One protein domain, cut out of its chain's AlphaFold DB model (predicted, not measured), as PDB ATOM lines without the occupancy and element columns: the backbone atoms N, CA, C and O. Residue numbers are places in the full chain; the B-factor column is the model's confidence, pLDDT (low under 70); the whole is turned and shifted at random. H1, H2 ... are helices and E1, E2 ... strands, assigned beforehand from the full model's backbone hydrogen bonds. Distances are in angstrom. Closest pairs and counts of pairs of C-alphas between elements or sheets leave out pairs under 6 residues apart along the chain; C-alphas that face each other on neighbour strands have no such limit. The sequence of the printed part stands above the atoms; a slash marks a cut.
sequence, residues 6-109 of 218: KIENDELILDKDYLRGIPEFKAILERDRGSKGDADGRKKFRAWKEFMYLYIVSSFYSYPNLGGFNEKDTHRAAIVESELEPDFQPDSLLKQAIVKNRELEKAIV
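This is residues 6 to 109 of the 218 residues of an uncharacterized protein of Rickettsiales bacterium (UniProt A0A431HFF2). A compact helical body is built round H3, which runs through the middle, with H5 folded back beside it and H6, the longest helix, packed on it at a steep slant. H2 packs on residues 93 to 100 of H6, H1 packs on H2, the short H4 sits at the turn between H3 and H5, and E1 and E2 form a small hairpin at the edge, with Leu 14 of E2 near H3. The 104 printed residues hold two named strands and six named helices, in the order E1, E2, H1, H2, H3, H4, H5, H6; the sheet E1 - E2 is antiparallel and the class is mostly helix. The whole is compact, with a radius of gyration of the C-alphas of 13.5 A and spans of 39 by 32 by 31 A.

E1 is residues 6 to 8, 6.4 A long, starting with C-alpha 6 at (359.982, 354.149, 234.238); E2 is residues 11 to 14, 9.9 A. H3 is residues 45 to 58, 19.7 A, starting with C-alpha 45 at (356.210, 355.193, 219.502). H5 is residues 71 to 81, 15.2 A, and H6 is residues 92 to 108, 24.7 A, with C-alpha 108 at (347.359, 347.262, 244.775). H1 is residues 16 to 20, 6.1 A; H2 is residues 23 to 31, 12.5 A; H4 is residues 63 to 66, 5.0 A.

E1 and E2 are an antiparallel hairpin at 131 degrees, with N 6 and O 13 at 2.8 A and N 8 and O 11 at 3.0 A, within hydrogen-bond range. The closest C-alphas of E2 and H3, those of Leu 14 and Trp 48, are 6.7 A apart. H3 is the hub, touching four helices. With residues 52 to 57 alone it touches H5, at a shallow tilt of 31 degrees, opposite ways; the closest C-alphas, of Tyr 53 and Ala 78, are 4.9 A apart. H3 and H6 touch at a steep tilt of 51 degrees, the same way, closest at the C-alphas of Ser 58 and Arg 102, 5.6 A. H2 and H3, a helical hairpin, only just touch, with 3 pairs of C-alphas within 8 A, closest at Leu 29 and Ala 47, 5.6 A; their shallow tilt of 32 degrees, opposite ways, is only just short of steep. H2 touches H6 at a steep tilt of 39 degrees, opposite ways, with the C-alphas of Glu 24 and Ala 97 closest at 4.9 A. H1 touches H2, with the C-alphas of Arg 20 and Lys 26 closest at 4.6 A. H4 touches H5, with the C-alphas of Pro 64 and Thr 74 closest at 5.6 A, and touches H3 only at the corner, with those of Ile 56 and Pro 64 closest at 7.0 A. H5 and H6 are apart. Every O i to N i+4 pair is within hydrogen-bond range in H1, H3, H5 and H6, and 4 of 5 are in H2; H4 is too short for such a pair.

The C-alphas farthest apart, of Asp 40 and Gly 68, are 39.0 A apart. The printed part has no cut; the link from H2 to H3, residues 32 to 44, is long. The mean pLDDT of the printed part is 92.8, and no printed residue is under 70.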
ATOM      1  N   LYS A   6     358.830 353.995 233.348       92.81
ATOM      2  CA  LYS A   6     359.982 354.149 234.238       92.81
ATOM      3  C   LYS A   6     360.811 355.356 233.801       92.81
ATOM      4  O   LYS A   6     360.750 355.756 232.641       92.81
ATOM      5  N   ILE A   7     361.583 355.915 234.727       92.12
ATOM      6  CA  ILE A   7     362.543 356.978 234.423       92.12
ATOM      7  C   ILE A   7     363.897 356.324 234.152       92.12
ATOM      8  O   ILE A   7     364.378 355.537 234.968       92.12
ATOM      9  N   GLU A   8     364.498 356.632 233.009       91.50
ATOM     10  CA  GLU A   8     365.854 356.223 232.647       91.50
ATOM     11  C   GLU A   8     366.554 357.423 232.005       91.50
ATOM     12  O   GLU A   8     366.016 358.007 231.072       91.50
ATOM     13  N   ASN A   9     367.727 357.814 232.516       91.56
ATOM     14  CA  ASN A   9     368.464 359.009 232.070       91.56
ATOM     15  C   ASN A   9     367.607 360.292 232.052       91.56
ATOM     16  O   ASN A   9     367.622 361.030 231.074       91.56
ATOM     17  N   ASP A  10     366.831 360.522 233.117       89.69
ATOM     18  CA  ASP A  10     365.893 361.650 233.256       89.69
ATOM     19  C   ASP A  10     364.761 361.701 232.208       89.69
ATOM     20  O   ASP A  10     363.979 362.651 232.176       89.69
ATOM     21  N   GLU A  11     364.596 360.647 231.403       88.75
ATOM     22  CA  GLU A  11     363.515 360.514 230.429       88.75
ATOM     23  C   GLU A  11     362.463 359.498 230.889       88.75
ATOM     24  O   GLU A  11     362.773 358.423 231.414       88.75
ATOM     25  N   LEU A  12     361.185 359.818 230.657       89.31
ATOM     26  CA  LEU A  12     360.074 358.902 230.904       89.31
ATOM     27  C   LEU A  12     359.927 357.927 229.730       89.31
ATOM     28  O   LEU A  12     359.476 358.297 228.645       89.31
ATOM     29  N   ILE A  13     360.239 356.655 229.962       91.94
ATOM     30  CA  ILE A  13     360.186 355.608 228.938       91.94
ATOM     31  C   ILE A  13     359.281 354.447 229.354       91.94
ATOM     32  O   ILE A  13     358.957 354.269 230.527       91.94
ATOM     33  N   LEU A  14     358.867 353.623 228.386       93.31
ATOM     34  CA  LEU A  14     358.102 352.404 228.670       93.31
ATOM     35  C   LEU A  14     358.952 351.388 229.439       93.31
ATOM     36  O   LEU A  14     360.063 351.052 229.017       93.31
ATOM     37  N   ASP A  15     358.385 350.805 230.495       94.69
ATOM     38  CA  ASP A  15     358.971 349.645 231.168       94.69
ATOM     39  C   ASP A  15     358.672 348.372 230.359       94.69
ATOM     40  O   ASP A  15     357.766 347.588 230.649       94.69
ATOM     41  N   LYS A  16     359.417 348.187 229.261       92.19
ATOM     42  CA  LYS A  16     359.192 347.093 228.304       92.19
ATOM     43  C   LYS A  16     359.248 345.710 228.963       92.19
ATOM     44  O   LYS A  16     358.584 344.798 228.474       92.19
ATOM     45  N   ASP A  17     360.016 345.540 230.035       92.94
ATOM     46  CA  ASP A  17     360.167 344.249 230.705       92.94
ATOM     47  C   ASP A  17     358.951 343.932 231.573       92.94
ATOM     48  O   ASP A  17     358.392 342.840 231.454       92.94
ATOM     49  N   TYR A  18     358.460 344.910 232.342       93.69
ATOM     50  CA  TYR A  18     357.187 344.778 233.052       93.69
ATOM     51  C   TYR A  18     356.029 344.494 232.088       93.69
ATOM     52  O   TYR A  18     355.259 343.550 232.279       93.69
ATOM     53  N   LEU A  19     355.935 345.274 231.009       95.00
ATOM     54  CA  LEU A  19     354.855 345.168 230.030       95.00
ATOM     55  C   LEU A  19     354.855 343.819 229.293       95.00
ATOM     56  O   LEU A  19     353.792 343.271 229.021       95.00
ATOM     57  N   ARG A  20     356.024 343.232 229.005       94.75
ATOM     58  CA  ARG A  20     356.113 341.874 228.429       94.75
ATOM     59  C   ARG A  20     355.624 340.784 229.379       94.75
ATOM     60  O   ARG A  20     355.208 339.729 228.903       94.75
ATOM     61  N   GLY A  21     355.681 341.025 230.689       94.25
ATOM     62  CA  GLY A  21     355.223 340.090 231.716       94.25
ATOM     63  C   GLY A  21     353.701 339.940 231.793       94.25
ATOM     64  O   GLY A  21     353.219 338.995 232.414       94.25
ATOM     65  N   ILE A  22     352.939 340.836 231.159       95.50
ATOM     66  CA  ILE A  22     351.472 340.837 231.182       95.50
ATOM     67  C   ILE A  22     350.961 340.595 229.754       95.50
ATOM     68  O   ILE A  22     351.231 341.423 228.882       95.50
ATOM     69  N   PRO A  23     350.230 339.495 229.478       97.19
ATOM     70  CA  PRO A  23     349.827 339.124 228.119       97.19
ATOM     71  C   PRO A  23     349.107 340.234 227.342       97.19
ATOM     72  O   PRO A  23     349.429 340.488 226.181       97.19
ATOM     73  N   GLU A  24     348.179 340.936 227.989       97.62
ATOM     74  CA  GLU A  24     347.395 342.011 227.383       97.62
ATOM     75  C   GLU A  24     348.276 343.207 226.994       97.62
ATOM     76  O   GLU A  24     348.075 343.816 225.948       97.62
ATOM     77  N   PHE A  25     349.296 343.522 227.797       97.12
ATOM     78  CA  PHE A  25     350.246 344.601 227.515       97.12
ATOM     79  C   PHE A  25     351.269 344.185 226.457       97.12
ATOM     80  O   PHE A  25     351.584 344.953 225.544       97.12
ATOM     81  N   LYS A  26     351.745 342.941 226.524       96.25
ATOM     82  CA  LYS A  26     352.636 342.359 225.522       96.25
ATOM     83  C   LYS A  26     352.026 342.444 224.119       96.25
ATOM     84  O   LYS A  26     352.730 342.824 223.188       96.25
ATOM     85  N   ALA A  27     350.726 342.183 223.973       95.38
ATOM     86  CA  ALA A  27     350.042 342.272 222.682       95.38
ATOM     87  C   ALA A  27     350.102 343.690 222.070       95.38
ATOM     88  O   ALA A  27     350.329 343.841 220.867       95.38
ATOM     89  N   ILE A  28     349.967 344.732 222.900       95.56
ATOM     90  CA  ILE A  28     350.101 346.143 222.492       95.56
ATOM     91  C   ILE A  28     351.543 346.466 222.076       95.56
ATOM     92  O   ILE A  28     351.775 347.119 221.059       95.56
ATOM     93  N   LEU A  29     352.536 345.966 222.815       94.06
ATOM     94  CA  LEU A  29     353.942 346.150 222.449       94.06
ATOM     95  C   LEU A  29     354.307 345.457 221.131       94.06
ATOM     96  O   LEU A  29     355.109 345.979 220.352       94.06
ATOM     97  N   GLU A  30     353.779 344.261 220.888       92.50
ATOM     98  CA  GLU A  30     354.138 343.446 219.727       92.50
ATOM     99  C   GLU A  30     353.476 343.916 218.433       92.50
ATOM    100  O   GLU A  30     354.089 343.783 217.372       92.50
ATOM    101  N   ARG A  31     352.272 344.501 218.499       91.75
ATOM    102  CA  ARG A  31     351.595 345.040 217.306       91.75
ATOM    103  C   ARG A  31     352.252 346.292 216.738       91.75
ATOM    104  O   ARG A  31     352.043 346.604 215.570       91.75
ATOM    105  N   ASP A  32     353.025 347.011 217.546       90.19
ATOM    106  CA  ASP A  32     353.775 348.165 217.073       90.19
ATOM    107  C   ASP A  32     354.948 347.695 216.199       90.19
ATOM    108  O   ASP A  32     355.990 347.247 216.691       90.19
ATOM    109  N   ARG A  33     354.739 347.741 214.882       86.56
ATOM    110  CA  ARG A  33     355.724 347.397 213.846       86.56
ATOM    111  C   ARG A  33     356.363 348.637 213.214       86.56
ATOM    112  O   ARG A  33     356.989 348.509 212.168       86.56
ATOM    113  N   GLY A  34     356.204 349.798 213.843       82.94
ATOM    114  CA  GLY A  34     356.707 351.072 213.358       82.94
ATOM    115  C   GLY A  34     355.611 352.087 213.067       82.94
ATOM    116  O   GLY A  34     354.448 351.760 212.825       82.94
ATOM    117  N   SER A  35     356.008 353.354 213.106       81.25
ATOM    118  CA  SER A  35     355.160 354.516 212.853       81.25
ATOM    119  C   SER A  35     355.970 355.637 212.203       81.25
ATOM    120  O   SER A  35     357.190 355.544 212.045       81.25
ATOM    121  N   LYS A  36     355.315 356.743 211.835       78.69
ATOM    122  CA  LYS A  36     356.016 357.956 211.388       78.69
ATOM    123  C   LYS A  36     357.049 358.365 212.456       78.69
ATOM    124  O   LYS A  36     356.689 358.526 213.617       78.69
ATOM    125  N   GLY A  37     358.322 358.482 212.073       81.12
ATOM    126  CA  GLY A  37     359.439 358.774 212.990       81.12
ATOM    127  C   GLY A  37     360.095 357.559 213.679       81.12
ATOM    128  O   GLY A  37     361.133 357.728 214.320       81.12
ATOM    129  N   ASP A  38     359.545 356.350 213.516       84.88
ATOM    130  CA  ASP A  38     360.060 355.070 214.039       84.88
ATOM    131  C   ASP A  38     359.763 353.949 213.031       84.88
ATOM    132  O   ASP A  38     358.937 353.072 213.271       84.88
ATOM    133  N   ALA A  39     360.368 354.022 211.842       82.19
ATOM    134  CA  ALA A  39     360.012 353.147 210.721       82.19
ATOM    135  C   ALA A  39     360.280 351.654 210.986       82.19
ATOM    136  O   ALA A  39     359.606 350.808 210.407       82.19
ATOM    137  N   ASP A  40     361.241 351.328 211.854       82.19
ATOM    138  CA  ASP A  40     361.587 349.952 212.226       82.19
ATOM    139  C   ASP A  40     360.892 349.472 213.519       82.19
ATOM    140  O   ASP A  40     361.069 348.319 213.926       82.19
ATOM    141  N   GLY A  41     360.093 350.332 214.167       83.50
ATOM    142  CA  GLY A  41     359.299 350.007 215.355       83.50
ATOM    143  C   GLY A  41     360.115 349.704 216.609       83.50
ATOM    144  O   GLY A  41     359.592 349.111 217.562       83.50
ATOM    145  N   ARG A  42     361.410 350.042 216.627       83.50
ATOM    146  CA  ARG A  42     362.285 349.759 217.776       83.50
ATOM    147  C   ARG A  42     362.005 350.699 218.939       83.50
ATOM    148  O   ARG A  42     362.107 350.281 220.105       83.50
ATOM    149  N   LYS A  43     361.636 351.947 218.643       84.06
ATOM    150  CA  LYS A  43     361.336 352.954 219.666       84.06
ATOM    151  C   LYS A  43     359.954 352.758 220.282       84.06
ATOM    152  O   LYS A  43     359.771 353.139 221.433       84.06
ATOM    153  N   LYS A  44     359.051 352.054 219.591       90.88
ATOM    154  CA  LYS A  44     357.703 351.708 220.063       90.88
ATOM    155  C   LYS A  44     356.828 352.944 220.282       90.88
ATOM    156  O   LYS A  44     356.119 353.041 221.284       90.88
ATOM    157  N   PHE A  45     356.912 353.913 219.371       91.12
ATOM    158  CA  PHE A  45     356.210 355.193 219.502       91.12
ATOM    159  C   PHE A  45     354.693 355.049 219.521       91.12
ATOM    160  O   PHE A  45     354.030 355.700 220.328       91.12
ATOM    161  N   ARG A  46     354.125 354.172 218.691       91.94
ATOM    162  CA  ARG A  46     352.680 353.937 218.711       91.94
ATOM    163  C   ARG A  46     352.261 353.276 220.020       91.94
ATOM    164  O   ARG A  46     351.289 353.714 220.631       91.94
ATOM    165  N   ALA A  47     353.000 352.265 220.474       94.56
ATOM    166  CA  ALA A  47     352.717 351.621 221.750       94.56
ATOM    167  C   ALA A  47     352.838 352.617 222.908       94.56
ATOM    168  O   ALA A  47     352.009 352.585 223.807       94.56
ATOM    169  N   TRP A  48     353.814 353.533 222.878       95.12
ATOM    170  CA  TRP A  48     353.949 354.584 223.889       95.12
ATOM    171  C   TRP A  48     352.676 355.427 223.992       95.12
ATOM    172  O   TRP A  48     352.133 355.565 225.087       95.12
ATOM    173  N   LYS A  49     352.143 355.898 222.856       95.31
ATOM    174  CA  LYS A  49     350.894 356.679 222.819       95.31
ATOM    175  C   LYS A  49     349.715 355.875 223.360       95.31
ATOM    176  O   LYS A  49     348.966 356.344 224.212       95.31
ATOM    177  N   GLU A  50     349.585 354.622 222.939       96.69
ATOM    178  CA  GLU A  50     348.512 353.738 223.404       96.69
ATOM    179  C   GLU A  50     348.625 353.406 224.906       96.69
ATOM    180  O   GLU A  50     347.608 353.344 225.596       96.69
ATOM    181  N   PHE A  51     349.840 353.255 225.446       97.12
ATOM    182  CA  PHE A  51     350.073 353.074 226.880       97.12
ATOM    183  C   PHE A  51     349.839 354.352 227.684       97.12
ATOM    184  O   PHE A  51     349.341 354.263 228.806       97.12
ATOM    185  N   MET A  52     350.128 355.527 227.121       96.62
ATOM    186  CA  MET A  52     349.781 356.808 227.739       96.62
ATOM    187  C   MET A  52     348.263 356.962 227.814       96.62
ATOM    188  O   MET A  52     347.714 357.214 228.886       96.62
ATOM    189  N   TYR A  53     347.565 356.688 226.709       97.62
ATOM    190  CA  TYR A  53     346.106 356.645 226.682       97.62
ATOM    191  C   TYR A  53     345.566 355.677 227.742       97.62
ATOM    192  O   TYR A  53     344.728 356.053 228.562       97.62
ATOM    193  N   LEU A  54     346.082 354.442 227.771       97.12
ATOM    194  CA  LEU A  54     345.701 353.424 228.749       97.12
ATOM    195  C   LEU A  54     345.912 353.916 230.180       97.12
ATOM    196  O   LEU A  54     344.996 353.788 230.993       97.12
ATOM    197  N   TYR A  55     347.075 354.486 230.499       95.94
ATOM    198  CA  TYR A  55     347.377 355.027 231.823       95.94
ATOM    199  C   TYR A  55     346.337 356.074 232.231       95.94
ATOM    200  O   TYR A  55     345.729 355.956 233.294       95.94
ATOM    201  N   ILE A  56     346.039 357.032 231.353       96.19
ATOM    202  CA  ILE A  56     345.108 358.126 231.648       96.19
ATOM    203  C   ILE A  56     343.674 357.619 231.872       96.19
ATOM    204  O   ILE A  56     342.977 358.099 232.765       96.19
ATOM    205  N   VAL A  57     343.211 356.630 231.103       95.88
ATOM    206  CA  VAL A  57     341.827 356.131 231.231       95.88
ATOM    207  C   VAL A  57     341.633 355.093 232.337       95.88
ATOM    208  O   VAL A  57     340.501 354.862 232.788       95.88
ATOM    209  N   SER A  58     342.701 354.409 232.746       94.00
ATOM    210  CA  SER A  58     342.612 353.240 233.628       94.00
ATOM    211  C   SER A  58     343.267 353.437 234.984       94.00
ATOM    212  O   SER A  58     342.767 352.861 235.948       94.00
ATOM    213  N   SER A  59     344.323 354.250 235.071       93.19
ATOM    214  CA  SER A  59     345.059 354.423 236.313       93.19
ATOM    215  C   SER A  59     344.298 355.294 237.294       93.19
ATOM    216  O   SER A  59     343.792 356.366 236.948       93.19
ATOM    217  N   PHE A  60     344.258 354.871 238.545       91.38
ATOM    218  CA  PHE A  60     343.656 355.615 239.629       91.38
ATOM    219  C   PHE A  60     344.442 356.867 240.010       91.38
ATOM    220  O   PHE A  60     343.839 357.798 240.538       91.38
ATOM    221  N   TYR A  61     345.734 356.918 239.681       90.81
ATOM    222  CA  TYR A  61     346.596 358.086 239.887       90.81
ATOM    223  C   TYR A  61     346.573 359.079 238.724       90.81
ATOM    224  O   TYR A  61     347.141 360.164 238.824       90.81
ATOM    225  N   SER A  62     345.928 358.736 237.608       93.25
ATOM    226  CA  SER A  62     345.804 359.674 236.494       93.25
ATOM    227  C   SER A  62     345.012 360.916 236.911       93.25
ATOM    228  O   SER A  62     344.010 360.829 237.633       93.25
ATOM    229  N   TYR A  63     345.431 362.081 236.414       93.81
ATOM    230  CA  TYR A  63     344.794 363.349 236.765       93.81
ATOM    231  C   TYR A  63     343.281 363.392 236.467       93.81
ATOM    232  O   TYR A  63     342.569 363.998 237.268       93.81
ATOM    233  N   PRO A  64     342.714 362.739 235.421       94.38
ATOM    234  CA  PRO A  64     341.268 362.757 235.234       94.38
ATOM    235  C   PRO A  64     340.559 361.964 236.327       94.38
ATOM    236  O   PRO A  64     339.510 362.387 236.806       94.38
ATOM    237  N   ASN A  65     341.117 360.829 236.753       91.06
ATOM    238  CA  ASN A  65     340.501 360.011 237.790       91.06
ATOM    239  C   ASN A  65     340.623 360.658 239.181       91.06
ATOM    240  O   ASN A  65     339.624 360.693 239.900       91.06
ATOM    241  N   LEU A  66     341.771 361.264 239.506       91.81
ATOM    242  CA  LEU A  66     341.941 362.106 240.701       91.81
ATOM    243  C   LEU A  66     341.096 363.386 240.644       91.81
ATOM    244  O   LEU A  66     340.680 363.914 241.667       91.81
ATOM    245  N   GLY A  67     340.807 363.880 239.444       91.44
ATOM    246  CA  GLY A  67     339.914 365.007 239.221       91.44
ATOM    247  C   GLY A  67     338.437 364.619 239.154       91.44
ATOM    248  O   GLY A  67     337.621 365.475 238.819       91.44
ATOM    249  N   GLY A  68     338.061 363.352 239.364       91.88
ATOM    250  CA  GLY A  68     336.667 362.892 239.302       91.88
ATOM    251  C   GLY A  68     336.007 362.987 237.918       91.88
ATOM    252  O   GLY A  68     334.787 363.090 237.825       91.88
ATOM    253  N   PHE A  69     336.782 363.009 236.830       94.44
ATOM    254  CA  PHE A  69     336.274 363.128 235.461       94.44
ATOM    255  C   PHE A  69     335.344 361.954 235.120       94.44
ATOM    256  O   PHE A  69     335.521 360.825 235.587       94.44
ATOM    257  N   ASN A  70     334.339 362.231 234.287       92.44
ATOM    258  CA  ASN A  70     333.486 361.189 233.720       92.44
ATOM    259  C   ASN A  70     334.186 360.510 232.527       92.44
ATOM    260  O   ASN A  70     335.160 361.040 232.002       92.44
ATOM    261  N   GLU A  71     333.669 359.372 232.056       92.62
ATOM    262  CA  GLU A  71     334.319 358.583 230.994       92.62
ATOM    263  C   GLU A  71     334.562 359.365 229.696       92.62
ATOM    264  O   GLU A  71     335.619 359.221 229.084       92.62
ATOM    265  N   LYS A  72     333.624 360.232 229.298       94.12
ATOM    266  CA  LYS A  72     333.743 361.056 228.089       94.12
ATOM    267  C   LYS A  72     334.835 362.114 228.234       94.12
ATOM    268  O   LYS A  72     335.616 362.314 227.306       94.12
ATOM    269  N   ASP A  73     334.901 362.777 229.386       95.44
ATOM    270  CA  ASP A  73     335.928 363.787 229.661       95.44
ATOM    271  C   ASP A  73     337.309 363.130 229.801       95.44
ATOM    272  O   ASP A  73     338.290 363.636 229.263       95.44
ATOM    273  N   THR A  74     337.380 361.965 230.451       96.38
ATOM    274  CA  THR A  74     338.602 361.157 230.562       96.38
ATOM    275  C   THR A  74     339.094 360.674 229.198       96.38
ATOM    276  O   THR A  74     340.288 360.732 228.937       96.38
ATOM    277  N   HIS A  75     338.201 360.229 228.312       96.88
ATOM    278  CA  HIS A  75     338.564 359.820 226.954       96.88
ATOM    279  C   HIS A  75     339.148 360.984 226.143       96.88
ATOM    280  O   HIS A  75     340.196 360.831 225.522       96.88
ATOM    281  N   ARG A  76     338.514 362.163 226.203       96.56
ATOM    282  CA  ARG A  76     339.009 363.381 225.539       96.56
ATOM    283  C   ARG A  76     340.390 363.789 226.047       96.56
ATOM    284  O   ARG A  76     341.280 364.024 225.240       96.56
ATOM    285  N   ALA A  77     340.559 363.824 227.366       97.06
ATOM    286  CA  ALA A  77     341.846 364.052 228.016       97.06
ATOM    287  C   ALA A  77     342.905 363.056 227.523       97.06
ATOM    288  O   ALA A  77     343.977 363.452 227.082       97.06
ATOM    289  N   ALA A  78     342.577 361.764 227.526       97.50
ATOM    290  CA  ALA A  78     343.500 360.722 227.111       97.50
ATOM    291  C   ALA A  78     343.932 360.865 225.648       97.50
ATOM    292  O   ALA A  78     345.110 360.680 225.374       97.50
ATOM    293  N   ILE A  79     343.032 361.214 224.722       97.69
ATOM    294  CA  ILE A  79     343.388 361.454 223.311       97.69
ATOM    295  C   ILE A  79     344.398 362.599 223.188       97.69
ATOM    296  O   ILE A  79     345.426 362.426 222.541       97.69
ATOM    297  N   VAL A  80     344.118 363.738 223.831       96.81
ATOM    298  CA  VAL A  80     344.961 364.941 223.747       96.81
ATOM    299  C   VAL A  80     346.362 364.666 224.290       96.81
ATOM    300  O   VAL A  80     347.345 364.877 223.590       96.81
ATOM    301  N   GLU A  81     346.450 364.133 225.505       95.62
ATOM    302  CA  GLU A  81     347.724 363.918 226.205       95.62
ATOM    303  C   GLU A  81     348.549 362.760 225.623       95.62
ATOM    304  O   GLU A  81     349.768 362.724 225.756       95.62
ATOM    305  N   SER A  82     347.896 361.790 224.974       95.56
ATOM    306  CA  SER A  82     348.594 360.713 224.258       95.56
ATOM    307  C   SER A  82     348.945 361.071 222.816       95.56
ATOM    308  O   SER A  82     349.556 360.251 222.130       95.56
ATOM    309  N   GLU A  83     348.564 362.265 222.350       95.00
ATOM    310  CA  GLU A  83     348.728 362.710 220.964       95.00
ATOM    311  C   GLU A  83     348.187 361.692 219.940       95.00
ATOM    312  O   GLU A  83     348.831 361.401 218.919       95.00
ATOM    313  N   LEU A  84     347.041 361.086 220.252       94.94
ATOM    314  CA  LEU A  84     346.301 360.235 219.327       94.94
ATOM    315  C   LEU A  84     345.364 361.088 218.467       94.94
ATOM    316  O   LEU A  84     345.060 362.235 218.793       94.94
ATOM    317  N   GLU A  85     344.901 360.519 217.355       94.00
ATOM    318  CA  GLU A  85     343.982 361.215 216.452       94.00
ATOM    319  C   GLU A  85     342.665 361.587 217.168       94.00
ATOM    320  O   GLU A  85     342.200 360.827 218.026       94.00
ATOM    321  N   PRO A  86     342.023 362.723 216.832       93.44
ATOM    322  CA  PRO A  86     340.818 363.193 217.525       93.44
ATOM    323  C   PRO A  86     339.638 362.209 217.524       93.44
ATOM    324  O   PRO A  86     338.796 362.253 218.420       93.44
ATOM    325  N   ASP A  87     339.560 361.344 216.515       94.06
ATOM    326  CA  ASP A  87     338.535 360.313 216.343       94.06
ATOM    327  C   ASP A  87     338.981 358.927 216.842       94.06
ATOM    328  O   ASP A  87     338.240 357.951 216.698       94.06
ATOM    329  N   PHE A  88     340.159 358.832 217.469       96.38
ATOM    330  CA  PHE A  88     340.715 357.580 217.964       96.38
ATOM    331  C   PHE A  88     339.735 356.846 218.881       96.38
ATOM    332  O   PHE A  88     339.238 357.388 219.870       96.38
ATOM    333  N   GLN A  89     339.521 355.562 218.599       96.31
ATOM    334  CA  GLN A  89     338.767 354.659 219.459       96.31
ATOM    335  C   GLN A  89     339.626 353.455 219.846       96.31
ATOM    336  O   GLN A  89     340.260 352.851 218.978       96.31
ATOM    337  N   PRO A  90     339.634 353.055 221.133       95.81
ATOM    338  CA  PRO A  90     340.401 351.900 221.561       95.81
ATOM    339  C   PRO A  90     339.825 350.627 220.935       95.81
ATOM    340  O   PRO A  90     338.629 350.327 221.052       95.81
ATOM    341  N   ASP A  91     340.693 349.856 220.291       96.62
ATOM    342  CA  ASP A  91     340.348 348.554 219.738       96.62
ATOM    343  C   ASP A  91     340.237 347.473 220.827       96.62
ATOM    344  O   ASP A  91     340.352 347.740 222.025       96.62
ATOM    345  N   SER A  92     339.950 346.234 220.419       96.94
ATOM    346  CA  SER A  92     339.725 345.124 221.351       96.94
ATOM    347  C   SER A  92     340.937 344.847 222.242       96.94
ATOM    348  O   SER A  92     340.762 344.652 223.444       96.94
ATOM    349  N   LEU A  93     342.153 344.893 221.690       96.25
ATOM    350  CA  LEU A  93     343.385 344.675 222.450       96.25
ATOM    351  C   LEU A  93     343.599 345.780 223.487       96.25
ATOM    352  O   LEU A  93     343.853 345.486 224.655       96.25
ATOM    353  N   LEU A  94     343.440 347.051 223.097       96.88
ATOM    354  CA  LEU A  94     343.623 348.161 224.032       96.88
ATOM    355  C   LEU A  94     342.550 348.157 225.128       96.88
ATOM    356  O   LEU A  94     342.858 348.408 226.292       96.88
ATOM    357  N   LYS A  95     341.303 347.803 224.793       97.62
ATOM    358  CA  LYS A  95     340.221 347.623 225.777       97.62
ATOM    359  C   LYS A  95     340.547 346.532 226.798       97.62
ATOM    360  O   LYS A  95     340.341 346.749 227.989       97.62
ATOM    361  N   GLN A  96     341.078 345.391 226.358       97.69
ATOM    362  CA  GLN A  96     341.496 344.310 227.259       97.69
ATOM    363  C   GLN A  96     342.630 344.760 228.185       97.69
ATOM    364  O   GLN A  96     342.551 344.562 229.394       97.69
ATOM    365  N   ALA A  97     343.633 345.453 227.644       97.12
ATOM    366  CA  ALA A  97     344.723 346.016 228.433       97.12
ATOM    367  C   ALA A  97     344.220 347.040 229.474       97.12
ATOM    368  O   ALA A  97     344.637 347.009 230.630       97.12
ATOM    369  N   ILE A  98     343.265 347.902 229.116       96.75
ATOM    370  CA  ILE A  98     342.631 348.851 230.049       96.75
ATOM    371  C   ILE A  98     341.943 348.123 231.209       96.75
ATOM    372  O   ILE A  98     342.112 348.513 232.367       96.75
ATOM    373  N   VAL A  99     341.170 347.074 230.911       96.31
ATOM    374  CA  VAL A  99     340.520 346.248 231.940       96.31
ATOM    375  C   VAL A  99     341.578 345.626 232.842       96.31
ATOM    376  O   VAL A  99     341.489 345.761 234.064       96.31
ATOM    377  N   LYS A 100     342.626 345.050 232.247       96.12
ATOM    378  CA  LYS A 100     343.701 344.412 232.997       96.12
ATOM    379  C   LYS A 100     344.418 345.379 233.933       96.12
ATOM    380  O   LYS A 100     344.656 345.047 235.093       96.12
ATOM    381  N   ASN A 101     344.722 346.591 233.471       94.81
ATOM    382  CA  ASN A 101     345.377 347.584 234.318       94.81
ATOM    383  C   ASN A 101     344.495 347.993 235.505       94.81
ATOM    384  O   ASN A 101     344.983 348.078 236.630       94.81
ATOM    385  N   ARG A 102     343.183 348.162 235.286       92.81
ATOM    386  CA  ARG A 102     342.238 348.434 236.382       92.81
ATOM    387  C   ARG A 102     342.217 347.303 237.404       92.81
ATOM    388  O   ARG A 102     342.159 347.583 238.594       92.81
ATOM    389  N   GLU A 103     342.249 346.043 236.977       92.69
ATOM    390  CA  GLU A 103     342.316 344.899 237.899       92.69
ATOM    391  C   GLU A 103     343.587 344.925 238.751       92.69
ATOM    392  O   GLU A 103     343.514 344.776 239.971       92.69
ATOM    393  N   LEU A 104     344.739 345.159 238.117       90.69
ATOM    394  CA  LEU A 104     346.027 345.232 238.805       90.69
ATOM    395  C   LEU A 104     346.047 346.371 239.825       90.69
ATOM    396  O   LEU A 104     346.446 346.170 240.969       90.69
ATOM    397  N   GLU A 105     345.569 347.557 239.453       89.69
ATOM    398  CA  GLU A 105     345.527 348.687 240.378       89.69
ATOM    399  C   GLU A 105     344.509 348.500 241.502       89.69
ATOM    400  O   GLU A 105     344.813 348.846 242.642       89.69
ATOM    401  N   LYS A 106     343.349 347.878 241.244       88.25
ATOM    402  CA  LYS A 106     342.391 347.508 242.304       88.25
ATOM    403  C   LYS A 106     342.982 346.549 243.324       88.25
ATOM    404  O   LYS A 106     342.573 346.602 244.476       88.25
ATOM    405  N   ALA A 107     343.891 345.673 242.909       85.88
ATOM    406  CA  ALA A 107     344.570 344.762 243.819       85.88
ATOM    407  C   ALA A 107     345.657 345.465 244.651       85.88
ATOM    408  O   ALA A 107     345.957 345.015 245.753       85.88
ATOM    409  N   ILE A 108     346.246 346.550 244.132       83.44
ATOM    410  CA  ILE A 108     347.359 347.262 244.775       83.44
ATOM    411  C   ILE A 108     346.874 348.404 245.680       83.44
ATOM    412  O   ILE A 108     347.442 348.591 246.748       83.44
ATOM    413  N   VAL A 109     345.868 349.174 245.247       84.50
ATOM    414  CA  VAL A 109     345.360 350.376 245.939       84.50
ATOM    415  C   VAL A 109     343.819 350.471 245.904       84.50
ATOM    416  O   VAL A 109     343.249 351.418 245.346       84.50
TER     417      VAL A 109